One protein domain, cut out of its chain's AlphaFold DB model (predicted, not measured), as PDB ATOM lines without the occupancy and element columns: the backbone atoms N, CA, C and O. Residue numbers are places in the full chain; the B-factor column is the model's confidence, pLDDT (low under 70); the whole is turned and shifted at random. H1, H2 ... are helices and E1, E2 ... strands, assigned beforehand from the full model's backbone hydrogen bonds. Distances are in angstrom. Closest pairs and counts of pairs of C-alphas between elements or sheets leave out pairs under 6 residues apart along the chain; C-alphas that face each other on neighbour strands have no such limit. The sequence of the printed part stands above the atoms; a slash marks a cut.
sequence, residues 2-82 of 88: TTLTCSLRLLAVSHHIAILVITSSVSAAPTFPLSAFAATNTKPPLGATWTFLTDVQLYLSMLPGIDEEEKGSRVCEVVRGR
ATOM      1  N   THR A   2     139.277 118.274 167.086       74.44
ATOM      2  CA  THR A   2     140.100 118.153 165.864       74.44
ATOM      3  C   THR A   2     139.803 116.891 165.051       74.44
ATOM      4  O   THR A   2     139.736 116.955 163.828       74.44
ATOM      5  N   THR A   3     139.570 115.766 165.730       83.19
ATOM      6  CA  THR A   3     139.217 114.473 165.128       83.19
ATOM      7  C   THR A   3     137.953 114.552 164.277       83.19
ATOM      8  O   THR A   3     137.989 114.188 163.110       83.19
ATOM      9  N   LEU A   4     136.865 115.108 164.818       85.00
ATOM     10  CA  LEU A   4     135.597 115.254 164.101       85.00
ATOM     11  C   LEU A   4     135.738 116.168 162.881       85.00
ATOM     12  O   LEU A   4     135.314 115.793 161.793       85.00
ATOM     13  N   THR A   5     136.372 117.336 163.021       84.75
ATOM     14  CA  THR A   5     136.547 118.257 161.887       84.75
ATOM     15  C   THR A   5     137.435 117.654 160.796       84.75
ATOM     16  O   THR A   5     137.176 117.860 159.614       84.75
ATOM     17  N   CYS A   6     138.457 116.878 161.178       85.38
ATOM     18  CA  CYS A   6     139.293 116.144 160.231       85.38
ATOM     19  C   CYS A   6     138.470 115.098 159.461       85.38
ATOM     20  O   CYS A   6     138.503 115.084 158.232       85.38
ATOM     21  N   SER A   7     137.661 114.298 160.163       90.62
ATOM     22  CA  SER A   7     136.772 113.312 159.538       90.62
ATOM     23  C   SER A   7     135.753 113.956 158.597       90.62
ATOM     24  O   SER A   7     135.580 113.483 157.476       90.62
ATOM     25  N   LEU A   8     135.125 115.067 159.002       90.06
ATOM     26  CA  LEU A   8     134.200 115.815 158.143       90.06
ATOM     27  C   LEU A   8     134.898 116.325 156.882       90.06
ATOM     28  O   LEU A   8     134.352 116.222 155.789       90.06
ATOM     29  N   ARG A   9     136.126 116.833 157.011       87.44
ATOM     30  CA  ARG A   9     136.894 117.312 155.859       87.44
ATOM     31  C   ARG A   9     137.238 116.185 154.886       87.44
ATOM     32  O   ARG A   9     137.098 116.371 153.682       87.44
ATOM     33  N   LEU A  10     137.664 115.028 155.389       90.88
ATOM     34  CA  LEU A  10     137.933 113.854 154.550       90.88
ATOM     35  C   LEU A  10     136.671 113.394 153.812       90.88
ATOM     36  O   LEU A  10     136.730 113.064 152.628       90.88
ATOM     37  N   LEU A  11     135.523 113.423 154.485       93.62
ATOM     38  CA  LEU A  11     134.236 113.084 153.886       93.62
ATOM     39  C   LEU A  11     133.828 114.097 152.799       93.62
ATOM     40  O   LEU A  11     133.456 113.692 151.700       93.62
ATOM     41  N   ALA A  12     133.992 115.397 153.062       92.12
ATOM     42  CA  ALA A  12     133.729 116.465 152.097       92.12
ATOM     43  C   ALA A  12     134.573 116.327 150.822       92.12
ATOM     44  O   ALA A  12     134.047 116.415 149.714       92.12
ATOM     45  N   VAL A  13     135.875 116.058 150.976       91.12
ATOM     46  CA  VAL A  13     136.804 115.894 149.848       91.12
ATOM     47  C   VAL A  13     136.518 114.613 149.067       91.12
ATOM     48  O   VAL A  13     136.511 114.649 147.842       91.12
ATOM     49  N   SER A  14     136.263 113.495 149.752       95.88
ATOM     50  CA  SER A  14     136.026 112.200 149.092       95.88
ATOM     51  C   SER A  14     134.721 112.146 148.298       95.88
ATOM     52  O   SER A  14     134.675 111.484 147.269       95.88
ATOM     53  N   HIS A  15     133.678 112.840 148.755       95.56
ATOM     54  CA  HIS A  15     132.354 112.808 148.124       95.56
ATOM     55  C   HIS A  15     132.028 114.089 147.347       95.56
ATOM     56  O   HIS A  15     130.916 114.230 146.849       95.56
ATOM     57  N   HIS A  16     132.975 115.030 147.252       92.19
ATOM     58  CA  HIS A  16     132.774 116.346 146.637       92.19
ATOM     59  C   HIS A  16     131.548 117.096 147.186       92.19
ATOM     60  O   HIS A  16     130.833 117.771 146.446       92.19
ATOM     61  N   ILE A  17     131.306 116.988 148.495       94.12
ATOM     62  CA  ILE A  17     130.179 117.649 149.162       94.12
ATOM     63  C   ILE A  17     130.636 118.853 149.983       94.12
ATOM     64  O   ILE A  17     131.737 118.879 150.534       94.12
ATOM     65  N   ALA A  18     129.750 119.839 150.120       91.94
ATOM     66  CA  ALA A  18     129.929 120.952 151.041       91.94
ATOM     67  C   ALA A  18     129.266 120.632 152.388       91.94
ATOM     68  O   ALA A  18     128.095 120.258 152.439       91.94
ATOM     69  N   ILE A  19     130.005 120.806 153.484       91.94
ATOM     70  CA  ILE A  19     129.492 120.607 154.843       91.94
ATOM     71  C   ILE A  19     129.354 121.973 155.510       91.94
ATOM     72  O   ILE A  19     130.349 122.647 155.777       91.94
ATOM     73  N   LEU A  20     128.113 122.368 155.793       91.88
ATOM     74  CA  LEU A  20     127.800 123.582 156.538       91.88
ATOM     75  C   LEU A  20     127.559 123.236 158.008       91.88
ATOM     76  O   LEU A  20     126.676 122.446 158.331       91.88
ATOM     77  N   VAL A  21     128.327 123.856 158.903       88.75
ATOM     78  CA  VAL A  21     128.176 123.684 160.352       88.75
ATOM     79  C   VAL A  21     127.660 124.983 160.953       88.75
ATOM     80  O   VAL A  21     128.354 125.998 160.936       88.75
ATOM     81  N   ILE A  22     126.443 124.942 161.494       88.25
ATOM     82  CA  ILE A  22     125.809 126.081 162.162       88.25
ATOM     83  C   ILE A  22     126.077 125.965 163.660       88.25
ATOM     84  O   ILE A  22     125.822 124.928 164.270       88.25
ATOM     85  N   THR A  23     126.595 127.035 164.254       84.56
ATOM     86  CA  THR A  23     126.867 127.107 165.693       84.56
ATOM     87  C   THR A  23     126.305 128.398 166.258       84.56
ATOM     88  O   THR A  23     126.287 129.414 165.563       84.56
ATOM     89  N   SER A  24     125.851 128.363 167.509       84.44
ATOM     90  CA  SER A  24     125.552 129.580 168.262       84.44
ATOM     91  C   SER A  24     126.851 130.276 168.662       84.44
ATOM     92  O   SER A  24     127.877 129.628 168.842       84.44
ATOM     93  N   SER A  25     126.825 131.598 168.801       79.12
ATOM     94  CA  SER A  25     127.950 132.373 169.322       79.12
ATOM     95  C   SER A  25     127.909 132.437 170.849       79.12
ATOM     96  O   SER A  25     126.832 132.546 171.433       79.12
ATOM     97  N   VAL A  26     129.072 132.437 171.503       78.44
ATOM     98  CA  VAL A  26     129.186 132.701 172.948       78.44
ATOM     99  C   VAL A  26     129.865 134.043 173.191       78.44
ATOM    100  O   VAL A  26     130.723 134.450 172.408       78.44
ATOM    101  N   SER A  27     129.495 134.728 174.276       73.94
ATOM    102  CA  SER A  27     130.132 135.991 174.666       73.94
ATOM    103  C   SER A  27     131.643 135.806 174.846       73.94
ATOM    104  O   SER A  27     132.103 134.828 175.445       73.94
ATOM    105  N   ALA A  28     132.422 136.735 174.300       68.00
ATOM    106  CA  ALA A  28     133.876 136.758 174.392       68.00
ATOM    107  C   ALA A  28     134.346 137.787 175.435       68.00
ATOM    108  O   ALA A  28     135.224 138.589 175.144       68.00
ATOM    109  N   ALA A  29     133.750 137.775 176.635       66.75
ATOM    110  CA  ALA A  29     134.156 138.630 177.751       66.75
ATOM    111  C   ALA A  29     135.244 137.952 178.621       66.75
ATOM    112  O   ALA A  29     135.073 136.783 178.983       66.75
ATOM    113  N   PRO A  30     136.333 138.656 178.996       68.19
ATOM    114  CA  PRO A  30     136.715 140.000 178.546       68.19
ATOM    115  C   PRO A  30     137.159 140.005 177.074       68.19
ATOM    116  O   PRO A  30     137.719 139.020 176.593       68.19
ATOM    117  N   THR A  31     136.914 141.115 176.370       65.69
ATOM    118  CA  THR A  31     137.235 141.258 174.942       65.69
ATOM    119  C   THR A  31     138.725 141.016 174.707       65.69
ATOM    120  O   THR A  31     139.572 141.696 175.283       65.69
ATOM    121  N   PHE A  32     139.057 140.037 173.860       60.53
ATOM    122  CA  PHE A  32     140.437 139.719 173.488       60.53
ATOM    123  C   PHE A  32     140.787 140.393 172.151       60.53
ATOM    124  O   PHE A  32     140.407 139.867 171.102       60.53
ATOM    125  N   PRO A  33     141.542 141.509 172.139       60.50
ATOM    126  CA  PRO A  33     141.871 142.239 170.908       60.50
ATOM    127  C   PRO A  33     142.793 141.463 169.953       60.50
ATOM    128  O   PRO A  33     142.879 141.792 168.778       60.50
ATOM    129  N   LEU A  34     143.456 140.403 170.434       63.12
ATOM    130  CA  LEU A  34     144.256 139.487 169.609       63.12
ATOM    131  C   LEU A  34     143.442 138.307 169.045       63.12
ATOM    132  O   LEU A  34     143.998 137.403 168.425       63.12
ATOM    133  N   SER A  35     142.131 138.273 169.287       65.25
ATOM    134  CA  SER A  35     141.244 137.245 168.747       65.25
ATOM    135  C   SER A  35     141.014 137.460 167.250       65.25
ATOM    136  O   SER A  35     140.862 138.590 166.794       65.25
ATOM    137  N   ALA A  36     140.841 136.372 166.490       63.00
ATOM    138  CA  ALA A  36     140.303 136.439 165.123       63.00
ATOM    139  C   ALA A  36     138.890 137.062 165.065       63.00
ATOM    140  O   ALA A  36     138.394 137.394 163.996       63.00
ATOM    141  N   PHE A  37     138.261 137.222 166.230       66.12
ATOM    142  CA  PHE A  37     136.965 137.841 166.451       66.12
ATOM    143  C   PHE A  37     137.097 139.177 167.191       66.12
ATOM    144  O   PHE A  37     136.164 139.581 167.852       66.12
ATOM    145  N   ALA A  38     138.240 139.871 167.156       61.69
ATOM    146  CA  ALA A  38     138.421 141.115 167.921       61.69
ATOM    147  C   ALA A  38     137.370 142.201 167.600       61.69
ATOM    148  O   ALA A  38     137.049 143.016 168.459       61.69
ATOM    149  N   ALA A  39     136.816 142.181 166.381       63.34
ATOM    150  CA  ALA A  39     135.731 143.064 165.953       63.34
ATOM    151  C   ALA A  39     134.351 142.667 166.513       63.34
ATOM    152  O   ALA A  39     133.428 143.476 166.498       63.34
ATOM    153  N   THR A  40     134.194 141.440 167.019       66.62
ATOM    154  CA  THR A  40     132.928 140.924 167.537       66.62
ATOM    155  C   THR A  40     133.098 140.559 169.016       66.62
ATOM    156  O   THR A  40     133.978 139.801 169.407       66.62
ATOM    157  N   ASN A  41     132.236 141.063 169.905       70.38
ATOM    158  CA  ASN A  41     132.260 140.694 171.337       70.38
ATOM    159  C   ASN A  41     131.815 139.233 171.589       70.38
ATOM    160  O   ASN A  41     131.350 138.869 172.671       70.38
ATOM    161  N   THR A  42     131.944 138.374 170.584       72.12
ATOM    162  CA  THR A  42     131.478 136.998 170.560       72.12
ATOM    163  C   THR A  42     132.506 136.111 169.881       72.12
ATOM    164  O   THR A  42     133.156 136.514 168.923       72.12
ATOM    165  N   LYS A  43     132.614 134.867 170.328       73.88
ATOM    166  CA  LYS A  43     133.483 133.855 169.726       73.88
ATOM    167  C   LYS A  43     132.680 132.589 169.426       73.88
ATOM    168  O   LYS A  43     131.666 132.333 170.083       73.88
ATOM    169  N   PRO A  44     133.122 131.757 168.477       74.38
ATOM    170  CA  PRO A  44     132.561 130.429 168.316       74.38
ATOM    171  C   PRO A  44     132.827 129.589 169.584       74.38
ATOM    172  O   PRO A  44     133.930 129.635 170.138       74.38
ATOM    173  N   PRO A  45     131.858 128.772 170.030       74.25
ATOM    174  CA  PRO A  45     131.987 127.909 171.208       74.25
ATOM    175  C   PRO A  45     133.018 126.798 170.995       74.25
ATOM    176  O   PRO A  45     133.530 126.227 171.951       74.25
ATOM    177  N   LEU A  46     133.355 126.513 169.734       74.50
ATOM    178  CA  LEU A  46     134.224 125.414 169.329       74.50
ATOM    179  C   LEU A  46     135.733 125.702 169.497       74.50
ATOM    180  O   LEU A  46     136.564 124.869 169.133       74.50
ATOM    181  N   GLY A  47     136.093 126.859 170.065       72.81
ATOM    182  CA  GLY A  47     137.475 127.247 170.351       72.81
ATOM    183  C   GLY A  47     138.284 127.669 169.117       72.81
ATOM    184  O   GLY A  47     137.842 127.544 167.976       72.81
ATOM    185  N   ALA A  48     139.502 128.175 169.344       71.50
ATOM    186  CA  ALA A  48     140.351 128.741 168.288       71.50
ATOM    187  C   ALA A  48     140.747 127.715 167.212       71.50
ATOM    188  O   ALA A  48     140.862 128.052 166.038       71.50
ATOM    189  N   THR A  49     140.905 126.444 167.586       76.25
ATOM    190  CA  THR A  49     141.278 125.373 166.652       76.25
ATOM    191  C   THR A  49     140.249 125.195 165.533       76.25
ATOM    192  O   THR A  49     140.619 124.902 164.398       76.25
ATOM    193  N   TRP A  50     138.965 125.427 165.819       79.50
ATOM    194  CA  TRP A  50     137.898 125.342 164.821       79.50
ATOM    195  C   TRP A  50     138.072 126.355 163.682       79.50
ATOM    196  O   TRP A  50     137.895 126.019 162.509       79.50
ATOM    197  N   THR A  51     138.500 127.574 164.017       76.44
ATOM    198  CA  THR A  51     138.761 128.644 163.046       76.44
ATOM    199  C   THR A  51     139.828 128.247 162.027       76.44
ATOM    200  O   THR A  51     139.750 128.649 160.872       76.44
ATOM    201  N   PHE A  52     140.807 127.415 162.393       78.12
ATOM    202  CA  PHE A  52     141.879 127.016 161.471       78.12
ATOM    203  C   PHE A  52     141.576 125.750 160.661       78.12
ATOM    204  O   PHE A  52     142.216 125.514 159.632       78.12
ATOM    205  N   LEU A  53     140.613 124.939 161.102       81.88
ATOM    206  CA  LEU A  53     140.255 123.688 160.433       81.88
ATOM    207  C   LEU A  53     139.189 123.870 159.345       81.88
ATOM    208  O   LEU A  53     139.147 123.070 158.411       81.88
ATOM    209  N   THR A  54     138.382 124.926 159.435       85.56
ATOM    210  CA  THR A  54     137.350 125.268 158.446       85.56
ATOM    211  C   THR A  54     137.929 126.012 157.239       85.56
ATOM    212  O   THR A  54     138.937 126.717 157.334       85.56
ATOM    213  N   ASP A  55     137.307 125.823 156.072       87.25
ATOM    214  CA  ASP A  55     137.699 126.521 154.841       87.25
ATOM    215  C   ASP A  55     137.160 127.950 154.793       87.25
ATOM    216  O   ASP A  55     137.883 128.868 154.404       87.25
ATOM    217  N   VAL A  56     135.919 128.135 155.241       88.81
ATOM    218  CA  VAL A  56     135.257 129.434 155.359       88.81
ATOM    219  C   VAL A  56     134.574 129.510 156.717       88.81
ATOM    220  O   VAL A  56     133.940 128.550 157.156       88.81
ATOM    221  N   GLN A  57     134.696 130.661 157.370       88.25
ATOM    222  CA  GLN A  57     133.984 130.984 158.593       88.25
ATOM    223  C   GLN A  57     133.200 132.278 158.393       88.25
ATOM    224  O   GLN A  57     133.780 133.329 158.115       88.25
ATOM    225  N   LEU A  58     131.882 132.166 158.547       87.50
ATOM    226  CA  LEU A  58     130.934 133.268 158.451       87.50
ATOM    227  C   LEU A  58     130.416 133.620 159.844       87.50
ATOM    228  O   LEU A  58     130.179 132.727 160.663       87.50
ATOM    229  N   TYR A  59     130.229 134.908 160.095       85.62
ATOM    230  CA  TYR A  59     129.599 135.430 161.298       85.62
ATOM    231  C   TYR A  59     128.317 136.161 160.916       85.62
ATOM    232  O   TYR A  59     128.329 137.047 160.067       85.62
ATOM    233  N   LEU A  60     127.204 135.744 161.516       85.25
ATOM    234  CA  LEU A  60     125.887 136.316 161.267       85.25
ATOM    235  C   LEU A  60     125.498 137.182 162.463       85.25
ATOM    236  O   LEU A  60     125.442 136.683 163.586       85.25
ATOM    237  N   SER A  61     125.200 138.452 162.217       81.56
ATOM    238  CA  SER A  61     124.730 139.393 163.235       81.56
ATOM    239  C   SER A  61     123.503 140.156 162.746       81.56
ATOM    240  O   SER A  61     123.218 140.226 161.549       81.56
ATOM    241  N   MET A  62     122.735 140.700 163.686       79.94
ATOM    242  CA  MET A  62     121.675 141.657 163.375       79.94
ATOM    243  C   MET A  62     122.216 143.065 163.594       79.94
ATOM    244  O   MET A  62     122.861 143.320 164.615       79.94
ATOM    245  N   LEU A  63     121.962 143.966 162.645       69.44
ATOM    246  CA  LEU A  63     122.222 145.386 162.860       69.44
ATOM    247  C   LEU A  63     121.211 145.925 163.881       69.44
ATOM    248  O   LEU A  63     120.008 145.744 163.680       69.44
ATOM    249  N   PRO A  64     121.658 146.601 164.950       60.78
ATOM    250  CA  PRO A  64     120.740 147.338 165.801       60.78
ATOM    251  C   PRO A  64     120.235 148.568 165.029       60.78
ATOM    252  O   PRO A  64     121.031 149.447 164.704       60.78
ATOM    253  N   GLY A  65     118.931 148.632 164.734       61.34
ATOM    254  CA  GLY A  65     118.282 149.883 164.312       61.34
ATOM    255  C   GLY A  65     117.557 149.910 162.963       61.34
ATOM    256  O   GLY A  65     117.667 150.905 162.258       61.34
ATOM    257  N   ILE A  66     116.784 148.885 162.605       56.31
ATOM    258  CA  ILE A  66     115.688 149.054 161.634       56.31
ATOM    259  C   ILE A  66     114.454 148.438 162.288       56.31
ATOM    260  O   ILE A  66     114.545 147.318 162.788       56.31
ATOM    261  N   ASP A  67     113.390 149.230 162.375       52.53
ATOM    262  CA  ASP A  67     112.182 149.026 163.176       52.53
ATOM    263  C   ASP A  67     111.687 147.570 163.246       52.53
ATOM    264  O   ASP A  67     111.706 146.824 162.264       52.53
ATOM    265  N   GLU A  68     111.215 147.171 164.432       55.59
ATOM    266  CA  GLU A  68     110.853 145.791 164.804       55.59
ATOM    267  C   GLU A  68     109.717 145.155 163.970       55.59
ATOM    268  O   GLU A  68     109.390 143.985 164.174       55.59
ATOM    269  N   GLU A  69     109.148 145.865 162.995       58.00
ATOM    270  CA  GLU A  69     108.096 145.363 162.103       58.00
ATOM    271  C   GLU A  69     108.606 144.837 160.753       58.00
ATOM    272  O   GLU A  69     107.931 144.010 160.134       58.00
ATOM    273  N   GLU A  70     109.813 145.206 160.305       54.41
ATOM    274  CA  GLU A  70     110.302 144.823 158.976       54.41
ATOM    275  C   GLU A  70     111.627 144.060 159.057       54.41
ATOM    276  O   GLU A  70     112.713 144.607 158.910       54.41
ATOM    277  N   LYS A  71     111.518 142.747 159.314       58.34
ATOM    278  CA  LYS A  71     112.519 141.707 158.998       58.34
ATOM    279  C   LYS A  71     113.973 142.222 159.054       58.34
ATOM    280  O   LYS A  71     114.650 142.266 158.030       58.34
ATOM    281  N   GLY A  72     114.413 142.611 160.256       61.66
ATOM    282  CA  GLY A  72     115.653 143.360 160.491       61.66
ATOM    283  C   GLY A  72     116.858 142.904 159.661       61.66
ATOM    284  O   GLY A  72     117.084 141.706 159.450       61.66
ATOM    285  N   SER A  73     117.639 143.880 159.186       71.38
ATOM    286  CA  SER A  73     118.802 143.642 158.328       71.38
ATOM    287  C   SER A  73     119.819 142.724 159.010       71.38
ATOM    288  O   SER A  73     120.306 142.990 160.116       71.38
ATOM    289  N   ARG A  74     120.132 141.610 158.340       79.19
ATOM    290  CA  ARG A  74     121.114 140.620 158.791       79.19
ATOM    291  C   ARG A  74     122.435 140.874 158.084       79.19
ATOM    292  O   ARG A  74     122.488 140.864 156.855       79.19
ATOM    293  N   VAL A  75     123.500 141.034 158.857       81.44
ATOM    294  CA  VAL A  75     124.865 141.127 158.341       81.44
ATOM    295  C   VAL A  75     125.482 139.740 158.337       81.44
ATOM    296  O   VAL A  75     125.344 138.980 159.295       81.44
ATOM    297  N   CYS A  76     126.168 139.413 157.245       84.12
ATOM    298  CA  CYS A  76     127.011 138.234 157.138       84.12
ATOM    299  C   CYS A  76     128.449 138.684 156.882       84.12
ATOM    300  O   CYS A  76     128.763 139.195 155.807       84.12
ATOM    301  N   GLU A  77     129.315 138.506 157.872       85.19
ATOM    302  CA  GLU A  77     130.729 138.856 157.794       85.19
ATOM    303  C   GLU A  77     131.572 137.615 157.509       85.19
ATOM    304  O   GLU A  77     131.420 136.569 158.147       85.19
ATOM    305  N   VAL A  78     132.512 137.730 156.570       86.19
ATOM    306  CA  VAL A  78     133.517 136.689 156.338       86.19
ATOM    307  C   VAL A  78     134.658 136.900 157.325       86.19
ATOM    308  O   VAL A  78     135.536 137.731 157.105       86.19
ATOM    309  N   VAL A  79     134.672 136.119 158.402       82.06
ATOM    310  CA  VAL A  79     135.750 136.163 159.404       82.06
ATOM    311  C   VAL A  79     137.014 135.501 158.861       82.06
ATOM    312  O   VAL A  79     138.137 135.917 159.144       82.06
ATOM    313  N   ARG A  80     136.844 134.444 158.062       82.81
ATOM    314  CA  ARG A  80     137.954 133.728 157.434       82.81
ATOM    315  C   ARG A  80     137.503 133.072 156.142       82.81
ATOM    316  O   ARG A  80     136.438 132.470 156.088       82.81
ATOM    317  N   GLY A  81     138.367 133.102 155.137       84.25
ATOM    318  CA  GLY A  81     138.231 132.287 153.939       84.25
ATOM    319  C   GLY A  81     139.601 131.867 153.427       84.25
ATOM    320  O   GLY A  81     140.492 132.704 153.274       84.25
ATOM    321  N   ARG A  82     139.791 130.574 153.152       80.81
ATOM    322  CA  ARG A  82     140.933 130.117 152.356       80.81
ATOM    323  C   ARG A  82     140.683 130.496 150.898       80.81
ATOM    324  O   ARG A  82     139.765 129.976 150.271       80.81
TER     325      ARG A  82
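This is residues 2 to 82 of the 88 residues of the protein "Rad51 domain-containing protein" of Endogone sp. FLAS-F59071 (UniProt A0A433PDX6). A two-stranded antiparallel hairpin, E1 and E2, has a loop sticking out at its tip, residues 66 to 71; helix H1 lies toward the other end, with short helix H2 beside it. A long unnamed loop, residues 16 to 46, joins the helices. The printed part has 81 residues, ordered H1, H2, E1, E2, of mixed class, with under half in named elements. It is loose, radius of gyration of the C-alphas 15.1 A, spanning 46 by 31 by 19 A.

H1, residues 2 to 15, touches H2, residues 47 to 53, with residues 2 to 6 alone; the closest C-alphas, Thr 5 and Leu 53, are 6.7 A apart. They run the same way at a shallow tilt of 27 degrees. Every O i to N i+4 pair is within hydrogen-bond range in H1; in H2 1 of 3 is, beside 4 of 4 O i to N i+3 pairs. E1, residues 56 to 62, and E2, residues 74 to 81, are antiparallel at 158 degrees, with N 59 and O 77 2.8 A apart, within hydrogen-bond range. H1 is apart from both strands.

H1 begins at C-alpha 2 (140.100, 118.153, 165.864) and is 20.1 A long; H2 is 10.9 A, E1 20.0 A. E2, 19.6 A, ends at C-alpha 81 (138.231, 132.287, 153.939).

The farthest C-alphas, Ser 14 and Asp 67, are 46.1 A apart. The printed part has no cut; links H1 to H2 and E1 to E2 are long. pLDDT is under 70 in residues 28 to 40 and 63 to 72.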